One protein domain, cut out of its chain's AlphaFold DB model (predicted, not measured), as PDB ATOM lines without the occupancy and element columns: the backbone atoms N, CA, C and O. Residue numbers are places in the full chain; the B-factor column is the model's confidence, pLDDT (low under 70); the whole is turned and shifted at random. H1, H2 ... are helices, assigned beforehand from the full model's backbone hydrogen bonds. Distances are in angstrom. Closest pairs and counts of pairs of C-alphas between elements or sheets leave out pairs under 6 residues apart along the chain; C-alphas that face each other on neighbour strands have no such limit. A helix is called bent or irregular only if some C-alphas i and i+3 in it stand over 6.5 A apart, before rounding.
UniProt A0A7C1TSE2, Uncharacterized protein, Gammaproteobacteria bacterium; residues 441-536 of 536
ATOM      1  N   LEU A 441     148.471 168.980 131.846       94.19
ATOM      2  CA  LEU A 441     147.536 167.932 131.453       94.19
ATOM      3  C   LEU A 441     146.646 168.388 130.287       94.19
ATOM      4  O   LEU A 441     146.638 167.751 129.234       94.19
ATOM      5  N   TYR A 442     145.941 169.509 130.445       93.19
ATOM      6  CA  TYR A 442     144.929 169.987 129.498       93.19
ATOM      7  C   TYR A 442     145.504 170.512 128.187       93.19
ATOM      8  O   TYR A 442     144.778 170.565 127.201       93.19
ATOM      9  N   THR A 443     146.804 170.814 128.134       91.81
ATOM     10  CA  THR A 443     147.462 171.225 126.887       91.81
ATOM     11  C   THR A 443     147.415 170.134 125.810       91.81
ATOM     12  O   THR A 443     147.231 170.457 124.642       91.81
ATOM     13  N   LEU A 444     147.578 168.855 126.178       91.81
ATOM     14  CA  LEU A 444     147.605 167.737 125.216       91.81
ATOM     15  C   LEU A 444     146.339 166.883 125.240       91.81
ATOM     16  O   LEU A 444     146.034 166.193 124.271       91.81
ATOM     17  N   LEU A 445     145.597 166.914 126.346       93.31
ATOM     18  CA  LEU A 445     144.478 166.010 126.580       93.31
ATOM     19  C   LEU A 445     143.437 165.960 125.438       93.31
ATOM     20  O   LEU A 445     143.030 164.846 125.102       93.31
ATOM     21  N   PRO A 446     143.031 167.080 124.799       93.06
ATOM     22  CA  PRO A 446     142.061 167.043 123.700       93.06
ATOM     23  C   PRO A 446     142.549 166.234 122.498       93.06
ATOM     24  O   PRO A 446     141.815 165.395 121.978       93.06
ATOM     25  N   GLU A 447     143.806 166.429 122.099       92.38
ATOM     26  CA  GLU A 447     144.422 165.705 120.986       92.38
ATOM     27  C   GLU A 447     144.554 164.210 121.301       92.38
ATOM     28  O   GLU A 447     144.198 163.359 120.483       92.38
ATOM     29  N   LEU A 448     145.001 163.875 122.517       94.12
ATOM     30  CA  LEU A 448     145.155 162.484 122.953       94.12
ATOM     31  C   LEU A 448     143.813 161.732 122.955       94.12
ATOM     32  O   LEU A 448     143.765 160.563 122.564       94.12
ATOM     33  N   ILE A 449     142.724 162.388 123.371       94.31
ATOM     34  CA  ILE A 449     141.369 161.818 123.337       94.31
ATOM     35  C   ILE A 449     140.881 161.676 121.893       94.31
ATOM     36  O   ILE A 449     140.433 160.592 121.520       94.31
ATOM     37  N   ALA A 450     141.034 162.716 121.067       92.38
ATOM     38  CA  ALA A 450     140.637 162.671 119.662       92.38
ATOM     39  C   ALA A 450     141.332 161.518 118.920       92.38
ATOM     40  O   ALA A 450     140.700 160.801 118.144       92.38
ATOM     41  N   ARG A 451     142.613 161.261 119.200       92.62
ATOM     42  CA  ARG A 451     143.340 160.104 118.653       92.62
ATOM     43  C   ARG A 451     142.710 158.774 119.064       92.62
ATOM     44  O   ARG A 451     142.514 157.911 118.205       92.62
ATOM     45  N   LEU A 452     142.326 158.612 120.332       94.12
ATOM     46  CA  LEU A 452     141.631 157.404 120.796       94.12
ATOM     47  C   LEU A 452     140.291 157.195 120.075       94.12
ATOM     48  O   LEU A 452     140.003 156.063 119.670       94.12
ATOM     49  N   ASP A 453     139.526 158.263 119.832       92.19
ATOM     50  CA  ASP A 453     138.276 158.204 119.059       92.19
ATOM     51  C   ASP A 453     138.517 157.738 117.609       92.19
ATOM     52  O   ASP A 453     137.762 156.916 117.075       92.19
ATOM     53  N   HIS A 454     139.634 158.159 117.005       93.56
ATOM     54  CA  HIS A 454     140.073 157.738 115.666       93.56
ATOM     55  C   HIS A 454     140.824 156.396 115.642       93.56
ATOM     56  O   HIS A 454     141.274 155.956 114.585       93.56
ATOM     57  N   ARG A 455     140.909 155.690 116.778       94.12
ATOM     58  CA  ARG A 455     141.623 154.407 116.933       94.12
ATOM     59  C   ARG A 455     143.134 154.507 116.687       94.12
ATOM     60  O   ARG A 455     143.763 153.523 116.294       94.12
ATOM     61  N   ILE A 456     143.704 155.675 116.953       91.88
ATOM     62  CA  ILE A 456     145.130 155.974 116.859       91.88
ATOM     63  C   ILE A 456     145.710 155.965 118.284       91.88
ATOM     64  O   ILE A 456     145.090 156.506 119.203       91.88
ATOM     65  N   PRO A 457     146.875 155.335 118.527       90.38
ATOM     66  CA  PRO A 457     147.555 155.458 119.813       90.38
ATOM     67  C   PRO A 457     147.841 156.938 120.134       90.38
ATOM     68  O   PRO A 457     148.385 157.625 119.272       90.38
ATOM     69  N   PRO A 458     147.543 157.437 121.351       83.38
ATOM     70  CA  PRO A 458     147.728 158.846 121.710       83.38
ATOM     71  C   PRO A 458     149.084 159.478 121.336       83.38
ATOM     72  O   PRO A 458     149.114 160.648 120.982       83.38
ATOM     73  N   ASN A 459     150.182 158.713 121.332       81.88
ATOM     74  CA  ASN A 459     151.529 159.187 120.970       81.88
ATOM     75  C   ASN A 459     152.078 158.569 119.672       81.88
ATOM     76  O   ASN A 459     153.286 158.407 119.536       81.88
ATOM     77  N   ALA A 460     151.220 158.147 118.740       82.69
ATOM     78  CA  ALA A 460     151.703 157.704 117.435       82.69
ATOM     79  C   ALA A 460     152.329 158.885 116.667       82.69
ATOM     80  O   ALA A 460     151.764 159.981 116.639       82.69
ATOM     81  N   ASP A 461     153.493 158.662 116.066       69.69
ATOM     82  CA  ASP A 461     154.179 159.654 115.238       69.69
ATOM     83  C   ASP A 461     153.487 159.775 113.870       69.69
ATOM     84  O   ASP A 461     153.342 158.790 113.138       69.69
ATOM     85  N   GLU A 462     153.055 160.988 113.533       66.88
ATOM     86  CA  GLU A 462     152.628 161.356 112.189       66.88
ATOM     87  C   GLU A 462     153.665 162.349 111.663       66.88
ATOM     88  O   GLU A 462     153.823 163.427 112.227       66.88
ATOM     89  N   ARG A 463     154.372 161.962 110.590       54.84
ATOM     90  CA  ARG A 463     155.606 162.554 110.020       54.84
ATOM     91  C   ARG A 463     155.556 164.046 109.606       54.84
ATOM     92  O   ARG A 463     156.348 164.456 108.766       54.84
ATOM     93  N   VAL A 464     154.600 164.836 110.084       53.75
ATOM     94  CA  VAL A 464     154.254 166.157 109.535       53.75
ATOM     95  C   VAL A 464     154.386 167.297 110.556       53.75
ATOM     96  O   VAL A 464     154.255 168.452 110.170       53.75
ATOM     97  N   ALA A 465     154.684 167.034 111.830       54.19
ATOM     98  CA  ALA A 465     154.803 168.103 112.823       54.19
ATOM     99  C   ALA A 465     156.190 168.124 113.474       54.19
ATOM    100  O   ALA A 465     156.512 167.263 114.286       54.19
ATOM    101  N   ASP A 466     156.973 169.161 113.180       56.44
ATOM    102  CA  ASP A 466     158.249 169.461 113.850       56.44
ATOM    103  C   ASP A 466     158.080 169.803 115.359       56.44
ATOM    104  O   ASP A 466     159.066 169.994 116.062       56.44
ATOM    105  N   ASP A 467     156.844 169.812 115.884       66.38
ATOM    106  CA  ASP A 467     156.475 170.268 117.236       66.38
ATOM    107  C   ASP A 467     155.754 169.201 118.103       66.38
ATOM    108  O   ASP A 467     154.996 169.548 119.018       66.38
ATOM    109  N   ILE A 468     155.925 167.892 117.851       66.31
ATOM    110  CA  ILE A 468     155.198 166.868 118.634       66.31
ATOM    111  C   ILE A 468     155.677 166.858 120.094       66.31
ATOM    112  O   ILE A 468     156.714 166.294 120.449       66.31
ATOM    113  N   LYS A 469     154.854 167.422 120.979       84.88
ATOM    114  CA  LYS A 469     155.034 167.345 122.430       84.88
ATOM    115  C   LYS A 469     154.813 165.910 122.902       84.88
ATOM    116  O   LYS A 469     153.721 165.359 122.782       84.88
ATOM    117  N   ILE A 470     155.840 165.314 123.498       89.50
ATOM    118  CA  ILE A 470     155.765 163.939 123.997       89.50
ATOM    119  C   ILE A 470     154.908 163.890 125.264       89.50
ATOM    120  O   ILE A 470     155.312 164.418 126.303       89.50
ATOM    121  N   ALA A 471     153.766 163.199 125.217       92.94
ATOM    122  CA  ALA A 471     152.910 163.087 126.391       92.94
ATOM    123  C   ALA A 471     153.581 162.304 127.537       92.94
ATOM    124  O   ALA A 471     154.319 161.329 127.340       92.94
ATOM    125  N   SER A 472     153.315 162.730 128.768       93.81
ATOM    126  CA  SER A 472     153.694 162.046 129.999       93.81
ATOM    127  C   SER A 472     152.807 160.827 130.261       93.81
ATOM    128  O   SER A 472     151.715 160.694 129.708       93.81
ATOM    129  N   LEU A 473     153.260 159.937 131.151       95.06
ATOM    130  CA  LEU A 473     152.460 158.788 131.575       95.06
ATOM    131  C   LEU A 473     151.109 159.236 132.165       95.06
ATOM    132  O   LEU A 473     150.070 158.716 131.767       95.06
ATOM    133  N   ALA A 474     151.108 160.261 133.024       96.19
ATOM    134  CA  ALA A 474     149.889 160.827 133.595       96.19
ATOM    135  C   ALA A 474     148.925 161.360 132.519       96.19
ATOM    136  O   ALA A 474     147.729 161.078 132.577       96.19
ATOM    137  N   GLN A 475     149.426 162.069 131.499       96.38
ATOM    138  CA  GLN A 475     148.600 162.561 130.386       96.38
ATOM    139  C   GLN A 475     147.954 161.414 129.599       96.38
ATOM    140  O   GLN A 475     146.759 161.464 129.314       96.38
ATOM    141  N   ILE A 476     148.713 160.355 129.302       96.56
ATOM    142  CA  ILE A 476     148.223 159.169 128.583       96.56
ATOM    143  C   ILE A 476     147.111 158.461 129.376       96.56
ATOM    144  O   ILE A 476     146.086 158.080 128.807       96.56
ATOM    145  N   MET A 477     147.290 158.299 130.691       97.12
ATOM    146  CA  MET A 477     146.317 157.615 131.553       97.12
ATOM    147  C   MET A 477     145.045 158.438 131.761       97.12
ATOM    148  O   MET A 477     143.941 157.897 131.673       97.12
ATOM    149  N   ASN A 478     145.175 159.752 131.959       97.81
ATOM    150  CA  ASN A 478     144.018 160.643 132.014       97.81
ATOM    151  C   ASN A 478     143.273 160.678 130.676       97.81
ATOM    152  O   ASN A 478     142.049 160.614 130.682       97.81
ATOM    153  N   ALA A 479     143.966 160.684 129.531       96.88
ATOM    154  CA  ALA A 479     143.311 160.602 128.223       96.88
ATOM    155  C   ALA A 479     142.466 159.331 128.084       96.88
ATOM    156  O   ALA A 479     141.320 159.402 127.641       96.88
ATOM    157  N   ALA A 480     142.983 158.180 128.528       96.88
ATOM    158  CA  ALA A 480     142.233 156.927 128.528       96.88
ATOM    159  C   ALA A 480     140.980 157.002 129.417       96.88
ATOM    160  O   ALA A 480     139.897 156.601 128.987       96.88
ATOM    161  N   TRP A 481     141.095 157.560 130.624       97.12
ATOM    162  CA  TRP A 481     139.952 157.745 131.522       97.12
ATOM    163  C   TRP A 481     138.904 158.708 130.964       97.12
ATOM    164  O   TRP A 481     137.719 158.383 130.951       97.12
ATOM    165  N   PHE A 482     139.321 159.869 130.465       95.75
ATOM    166  CA  PHE A 482     138.415 160.876 129.912       95.75
ATOM    167  C   PHE A 482     137.718 160.352 128.654       95.75
ATOM    168  O   PHE A 482     136.504 160.506 128.514       95.75
ATOM    169  N   HIS A 483     138.453 159.652 127.782       94.94
ATOM    170  CA  HIS A 483     137.871 158.957 126.641       94.94
ATOM    171  C   HIS A 483     136.863 157.904 127.110       94.94
ATOM    172  O   HIS A 483     135.739 157.911 126.635       94.94
ATOM    173  N   LYS A 484     137.191 157.041 128.081       94.62
ATOM    174  CA  LYS A 484     136.241 156.062 128.642       94.62
ATOM    175  C   LYS A 484     134.943 156.724 129.131       94.62
ATOM    176  O   LYS A 484     133.851 156.265 128.796       94.62
ATOM    177  N   LEU A 485     135.059 157.821 129.879       92.00
ATOM    178  CA  LEU A 485     133.919 158.581 130.394       92.00
ATOM    179  C   LEU A 485     133.096 159.268 129.284       92.00
ATOM    180  O   LEU A 485     131.929 159.583 129.512       92.00
ATOM    181  N   SER A 486     133.642 159.472 128.078       89.25
ATOM    182  CA  SER A 486     132.920 160.125 126.973       89.25
ATOM    183  C   SER A 486     131.765 159.280 126.425       89.25
ATOM    184  O   SER A 486     130.706 159.817 126.063       89.25
ATOM    185  N   TRP A 487     131.948 157.956 126.411       87.19
ATOM    186  CA  TRP A 487     130.989 156.970 125.906       87.19
ATOM    187  C   TRP A 487     130.366 156.099 126.992       87.19
ATOM    188  O   TRP A 487     129.397 155.397 126.706       87.19
ATOM    189  N   GLN A 488     130.854 156.166 128.231       80.00
ATOM    190  CA  GLN A 488     130.095 155.666 129.367       80.00
ATOM    191  C   GLN A 488     128.861 156.566 129.519       80.00
ATOM    192  O   GLN A 488     128.965 157.757 129.819       80.00
ATOM    193  N   GLY A 489     127.675 156.022 129.235       66.69
ATOM    194  CA  GLY A 489     126.430 156.689 129.604       66.69
ATOM    195  C   GLY A 489     126.495 157.052 131.086       66.69
ATOM    196  O   GLY A 489     127.059 156.276 131.859       66.69
ATOM    197  N   GLY A 490     126.013 158.250 131.447       54.81
ATOM    198  CA  GLY A 490     126.148 158.809 132.796       54.81
ATOM    199  C   GLY A 490     125.899 157.764 133.884       54.81
ATOM    200  O   GLY A 490     125.100 156.854 133.676       54.81
ATOM    201  N   PHE A 491     126.635 157.882 134.994       47.84
ATOM    202  CA  PHE A 491     126.616 156.972 136.143       47.84
ATOM    203  C   PHE A 491     125.206 156.398 136.338       47.84
ATOM    204  O   PHE A 491     124.280 157.147 136.644       47.84
ATOM    205  N   TRP A 492     125.032 155.098 136.079       50.03
ATOM    206  CA  TRP A 492     123.726 154.435 136.129       50.03
ATOM    207  C   TRP A 492     122.709 154.958 135.106       50.03
ATOM    208  O   TRP A 492     121.635 155.430 135.490       50.03
ATOM    209  N   LEU A 493     122.954 154.817 133.794       43.16
ATOM    210  CA  LEU A 493     121.816 154.739 132.874       43.16
ATOM    211  C   LEU A 493     120.990 153.538 133.327       43.16
ATOM    212  O   LEU A 493     121.314 152.392 133.024       43.16
ATOM    213  N   ARG A 494     119.977 153.857 134.145       45.16
ATOM    214  CA  ARG A 494     118.885 153.006 134.576       45.16
ATOM    215  C   ARG A 494     118.625 152.046 133.438       45.16
ATOM    216  O   ARG A 494     118.281 152.492 132.343       45.16
ATOM    217  N   ALA A 495     118.766 150.756 133.716       44.69
ATOM    218  CA  ALA A 495     118.045 149.766 132.954       44.69
ATOM    219  C   ALA A 495     116.598 150.263 132.897       44.69
ATOM    220  O   ALA A 495     115.901 150.296 133.914       44.69
ATOM    221  N   VAL A 496     116.172 150.766 131.742       44.41
ATOM    222  CA  VAL A 496     114.763 151.034 131.490       44.41
ATOM    223  C   VAL A 496     114.135 149.641 131.461       44.41
ATOM    224  O   VAL A 496     114.148 148.987 130.428       44.41
ATOM    225  N   GLY A 497     113.737 149.136 132.636       56.59
ATOM    226  CA  GLY A 497     113.287 147.753 132.841       56.59
ATOM    227  C   GLY A 497     114.059 146.903 133.864       56.59
ATOM    228  O   GLY A 497     113.701 145.749 134.040       56.59
ATOM    229  N   GLY A 498     115.078 147.418 134.566       57.69
ATOM    230  CA  GLY A 498     115.751 146.683 135.658       57.69
ATOM    231  C   GLY A 498     116.767 145.601 135.249       57.69
ATOM    232  O   GLY A 498     117.513 145.137 136.107       57.69
ATOM    233  N   GLU A 499     116.869 145.242 133.967       57.75
ATOM    234  CA  GLU A 499     117.886 144.303 133.472       57.75
ATOM    235  C   GLU A 499     119.139 145.030 132.962       57.75
ATOM    236  O   GLU A 499     119.096 145.829 132.023       57.75
ATOM    237  N   TYR A 500     120.286 144.743 133.580       60.62
ATOM    238  CA  TYR A 500     121.590 145.178 133.086       60.62
ATOM    239  C   TYR A 500     121.953 144.361 131.843       60.62
ATOM    240  O   TYR A 500     122.466 143.249 131.949       60.62
ATOM    241  N   LEU A 501     121.684 144.902 130.656       60.62
ATOM    242  CA  LEU A 501     122.133 144.281 129.414       60.62
ATOM    243  C   LEU A 501     123.641 144.491 129.255       60.62
ATOM    244  O   LEU A 501     124.129 145.615 129.141       60.62
ATOM    245  N   PHE A 502     124.376 143.384 129.251       73.56
ATOM    246  CA  PHE A 502     125.783 143.339 128.886       73.56
ATOM    247  C   PHE A 502     125.951 143.782 127.425       73.56
ATOM    248  O   PHE A 502     125.479 143.108 126.510       73.56
ATOM    249  N   ASP A 503     126.613 144.918 127.196       81.56
ATOM    250  CA  ASP A 503     126.905 145.414 125.850       81.56
ATOM    251  C   ASP A 503     128.318 144.993 125.424       81.56
ATOM    252  O   ASP A 503     129.328 145.599 125.801       81.56
ATOM    253  N   GLU A 504     128.391 143.952 124.595       86.19
ATOM    254  CA  GLU A 504     129.647 143.450 124.037       86.19
ATOM    255  C   GLU A 504     130.424 144.541 123.274       86.19
ATOM    256  O   GLU A 504     131.657 144.562 123.295       86.19
ATOM    257  N   LYS A 505     129.739 145.517 122.656       87.62
ATOM    258  CA  LYS A 505     130.398 146.606 121.918       87.62
ATOM    259  C   LYS A 505     131.147 147.550 122.853       87.62
ATOM    260  O   LYS A 505     132.225 148.025 122.491       87.62
ATOM    261  N   ILE A 506     130.610 147.812 124.046       86.81
ATOM    262  CA  ILE A 506     131.271 148.614 125.090       86.81
ATOM    263  C   ILE A 506     132.547 147.913 125.556       86.81
ATOM    264  O   ILE A 506     133.582 148.565 125.706       86.81
ATOM    265  N   LEU A 507     132.520 146.589 125.711       87.69
ATOM    266  CA  LEU A 507     133.706 145.817 126.090       87.69
ATOM    267  C   LEU A 507     134.763 145.796 124.993       87.69
ATOM    268  O   LEU A 507     135.912 146.132 125.259       87.69
ATOM    269  N   GLN A 508     134.372 145.530 123.747       91.31
ATOM    270  CA  GLN A 508     135.290 145.612 122.609       91.31
ATOM    271  C   GLN A 508     135.893 147.022 122.469       91.31
ATOM    272  O   GLN A 508     137.072 147.171 122.128       91.31
ATOM    273  N   LYS A 509     135.110 148.077 122.748       92.44
ATOM    274  CA  LYS A 509     135.600 149.463 122.767       92.44
ATOM    275  C   LYS A 509     136.598 149.693 123.907       92.44
ATOM    276  O   LYS A 509     137.641 150.302 123.660       92.44
ATOM    277  N   ARG A 510     136.327 149.172 125.111       92.38
ATOM    278  CA  ARG A 510     137.241 149.221 126.266       92.38
ATOM    279  C   ARG A 510     138.564 148.526 125.961       92.38
ATOM    280  O   ARG A 510     139.616 149.127 126.147       92.38
ATOM    281  N   ASP A 511     138.515 147.302 125.448       93.44
ATOM    282  CA  ASP A 511     139.706 146.499 125.170       93.44
ATOM    283  C   ASP A 511     140.567 147.148 124.082       93.44
ATOM    284  O   ASP A 511     141.794 147.208 124.190       93.44
ATOM    285  N   ARG A 512     139.931 147.717 123.050       95.00
ATOM    286  CA  ARG A 512     140.636 148.498 122.031       95.00
ATOM    287  C   ARG A 512     141.322 149.721 122.633       95.00
ATOM    288  O   ARG A 512     142.495 149.937 122.343       95.00
ATOM    289  N   MET A 513     140.610 150.508 123.437       96.00
ATOM    290  CA  MET A 513     141.170 151.688 124.097       96.00
ATOM    291  C   MET A 513     142.373 151.300 124.961       96.00
ATOM    292  O   MET A 513     143.444 151.864 124.778       96.00
ATOM    293  N   ASN A 514     142.230 150.280 125.808       95.06
ATOM    294  CA  ASN A 514     143.306 149.758 126.644       95.06
ATOM    295  C   ASN A 514     144.561 149.400 125.830       95.06
ATOM    296  O   ASN A 514     145.665 149.833 126.159       95.06
ATOM    297  N   ASN A 515     144.388 148.675 124.720       94.75
ATOM    298  CA  ASN A 515     145.491 148.314 123.829       94.75
ATOM    299  C   ASN A 515     146.153 149.543 123.179       94.75
ATOM    300  O   ASN A 515     147.376 149.587 123.053       94.75
ATOM    301  N   LEU A 516     145.372 150.541 122.752       95.88
ATOM    302  CA  LEU A 516     145.901 151.775 122.157       95.88
ATOM    303  C   LEU A 516     146.664 152.622 123.179       95.88
ATOM    304  O   LEU A 516     147.722 153.162 122.860       95.88
ATOM    305  N   THR A 517     146.167 152.705 124.410       95.50
ATOM    306  CA  THR A 517     146.838 153.416 125.499       95.50
ATOM    307  C   THR A 517     148.149 152.726 125.877       95.50
ATOM    308  O   THR A 517     149.162 153.409 125.988       95.50
ATOM    309  N   LEU A 518     148.184 151.390 125.991       93.88
ATOM    310  CA  LEU A 518     149.424 150.639 126.249       93.88
ATOM    311  C   LEU A 518     150.486 150.875 125.165       93.88
ATOM    312  O   LEU A 518     151.660 151.066 125.490       93.88
ATOM    313  N   LYS A 519     150.071 150.940 123.893       93.69
ATOM    314  CA  LYS A 519     150.950 151.334 122.780       93.69
ATOM    315  C   LYS A 519     151.430 152.779 122.905       93.69
ATOM    316  O   LYS A 519     152.584 153.062 122.621       93.69
ATOM    317  N   ALA A 520     150.582 153.711 123.336       94.00
ATOM    318  CA  ALA A 520     150.998 155.102 123.528       94.00
ATOM    319  C   ALA A 520     151.999 155.282 124.676       94.00
ATOM    320  O   ALA A 520     152.883 156.138 124.584       94.00
ATOM    321  N   VAL A 521     151.883 154.467 125.731       93.81
ATOM    322  CA  VAL A 521     152.906 154.367 126.777       93.81
ATOM    323  C   VAL A 521     154.230 153.952 126.134       93.81
ATOM    324  O   VAL A 521     155.205 154.687 126.249       93.81
ATOM    325  N   GLU A 522     154.260 152.867 125.367       90.50
ATOM    326  CA  GLU A 522     155.466 152.409 124.664       90.50
ATOM    327  C   GLU A 522     156.057 153.481 123.725       90.50
ATOM    328  O   GLU A 522     157.223 153.861 123.864       90.50
ATOM    329  N   PHE A 523     155.238 154.056 122.837       90.38
ATOM    330  CA  PHE A 523     155.687 155.050 121.860       90.38
ATOM    331  C   PHE A 523     156.277 156.305 122.495       90.38
ATOM    332  O   PHE A 523     157.288 156.804 122.007       90.38
ATOM    333  N   SER A 524     155.724 156.783 123.616       90.31
ATOM    334  CA  SER A 524     156.290 157.957 124.296       90.31
ATOM    335  C   SER A 524     157.727 157.744 124.770       90.31
ATOM    336  O   SER A 524     158.463 158.709 124.947       90.31
ATOM    337  N   GLU A 525     158.145 156.497 125.014       85.69
ATOM    338  CA  GLU A 525     159.539 156.202 125.355       85.69
ATOM    339  C   GLU A 525     160.435 156.206 124.122       85.69
ATOM    340  O   GLU A 525     161.463 156.881 124.108       85.69
ATOM    341  N   ILE A 526     160.007 155.489 123.083       87.25
ATOM    342  CA  ILE A 526     160.732 155.391 121.815       87.25
ATOM    343  C   ILE A 526     160.962 156.793 121.246       87.25
ATOM    344  O   ILE A 526     162.074 157.121 120.839       87.25
ATOM    345  N   GLN A 527     159.939 157.647 121.295       86.19
ATOM    346  CA  GLN A 527     160.022 159.021 120.823       86.19
ATOM    347  C   GLN A 527     161.030 159.852 121.632       86.19
ATOM    348  O   GLN A 527     161.826 160.567 121.030       86.19
ATOM    349  N   ARG A 528     161.064 159.738 122.972       86.38
ATOM    350  CA  ARG A 528     162.050 160.460 123.810       86.38
ATOM    351  C   ARG A 528     163.475 160.055 123.479       86.38
ATOM    352  O   ARG A 528     164.345 160.912 123.367       86.38
ATOM    353  N   GLU A 529     163.710 158.756 123.340       86.12
ATOM    354  CA  GLU A 529     165.035 158.236 123.017       86.12
ATOM    355  C   GLU A 529     165.457 158.621 121.594       86.12
ATOM    356  O   GLU A 529     166.618 158.958 121.375       86.12
ATOM    357  N   PHE A 530     164.521 158.646 120.640       85.81
ATOM    358  CA  PHE A 530     164.774 159.140 119.288       85.81
ATOM    359  C   PHE A 530     165.194 160.618 119.287       85.81
ATOM    360  O   PHE A 530     166.253 160.932 118.752       85.81
ATOM    361  N   HIS A 531     164.437 161.505 119.946       83.88
ATOM    362  CA  HIS A 531     164.772 162.937 120.028       83.88
ATOM    363  C   HIS A 531     166.133 163.155 120.699       83.88
ATOM    364  O   HIS A 531     166.995 163.829 120.148       83.88
ATOM    365  N   ARG A 532     166.396 162.458 121.815       86.50
ATOM    366  CA  ARG A 532     167.695 162.511 122.505       86.50
ATOM    367  C   ARG A 532     168.873 162.116 121.602       86.50
ATOM    368  O   ARG A 532     169.984 162.589 121.827       86.50
ATOM    369  N   ARG A 533     168.669 161.210 120.642       87.44
ATOM    370  CA  ARG A 533     169.706 160.802 119.678       87.44
ATOM    371  C   ARG A 533     169.861 161.780 118.522       87.44
ATOM    372  O   ARG A 533     170.959 161.858 117.999       87.44
ATOM    373  N   MET A 534     168.795 162.475 118.130       84.38
ATOM    374  CA  MET A 534     168.840 163.512 117.094       84.38
ATOM    375  C   MET A 534     169.504 164.803 117.591       84.38
ATOM    376  O   MET A 534     170.124 165.502 116.799       84.38
ATOM    377  N   ASP A 535     169.405 165.090 118.892       84.19
ATOM    378  CA  ASP A 535     170.045 166.251 119.531       84.19
ATOM    379  C   ASP A 535     171.557 166.062 119.802       84.19
ATOM    380  O   ASP A 535     172.225 167.002 120.236       84.19
ATOM    381  N   ARG A 536     172.095 164.849 119.606       80.81
ATOM    382  CA  ARG A 536     173.520 164.505 119.779       80.81
ATOM    383  C   ARG A 536     174.234 164.466 118.441       80.81
ATOM    384  O   ARG A 536     175.395 164.932 118.411       80.81
TER     385      ARG A 536
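Overview. This is residues 441 to 536 of the 536 residues of an uncharacterized protein of Gammaproteobacteria bacterium (UniProt A0A7C1TSE2). A long helix, H3, makes the long axis, and the shorter H2 folds back beside it as a loose helical hairpin, while H1 crosses H2 at a steep angle. The loop residues 493 to 499 stick out at one end and add to the length, and on the way from H1 to H2 the residues 462 to 467 stick out as a second loop. The printed part has 96 residues with three named helices, in the order H1, H2, H3, and no named strand; the class is all helix. The whole is loose, with a radius of gyration of the C-alphas of 16.4 A, and the C-alphas span 64 by 23 by 21 A.

Arrangement. Begin with H1, residues 441 to 453, and look next at H2, residues 473 to 487. They touch, and their closest C-alphas are those of Ile 449 and Ala 479, 5.4 A apart. Their lines stand at a steep tilt of 53 degrees, and they run the same way. Go on to H3, residues 504 to 534, which touches H2 with residues 510 to 521 alone. The closest C-alphas of H2 and H3 are those of Ala 480 and Thr 517, 6.5 A apart. H2 and H3 form a helical hairpin, at a shallow tilt of 25 degrees, opposite ways. H1 and H3 are close but not clearly touching; their closest C-alphas, of Leu 452 and Met 513, are 6.6 A apart, and their lines stand at a steep tilt of 54 degrees, opposite ways. In the backbones, the O i to N i+4 pairs within hydrogen-bond range are 7 of 9 in H1, 10 of 11 in H2 and 26 of 27 in H3.

Along the chain. Find C-alpha 441 at (147.536, 167.932, 131.453); from there H1 runs 18.3 A to C-alpha 453. H1 is irregular: C-alphas 443 and 446 are 7.5 A apart. H2 starts at C-alpha 473, at (152.460, 158.788, 131.575), and runs 22.3 A to C-alpha 487. H3 runs 44.6 A from Glu 504 to Met 534, whose C-alpha you find at (168.840, 163.512, 117.094).

Size, cuts and confidence. The two C-alphas farthest apart are those of Gly 497 and Arg 536, the chain's last residue, at 63.9 A. The printed part has no cut. Both links are long: 19 residues between H1 and H2, and 16 between H2 and H3. Look at the B-factor column: the mean pLDDT of the printed part is 83.2, and residues 461 to 468 and 489 to 501 are under 70.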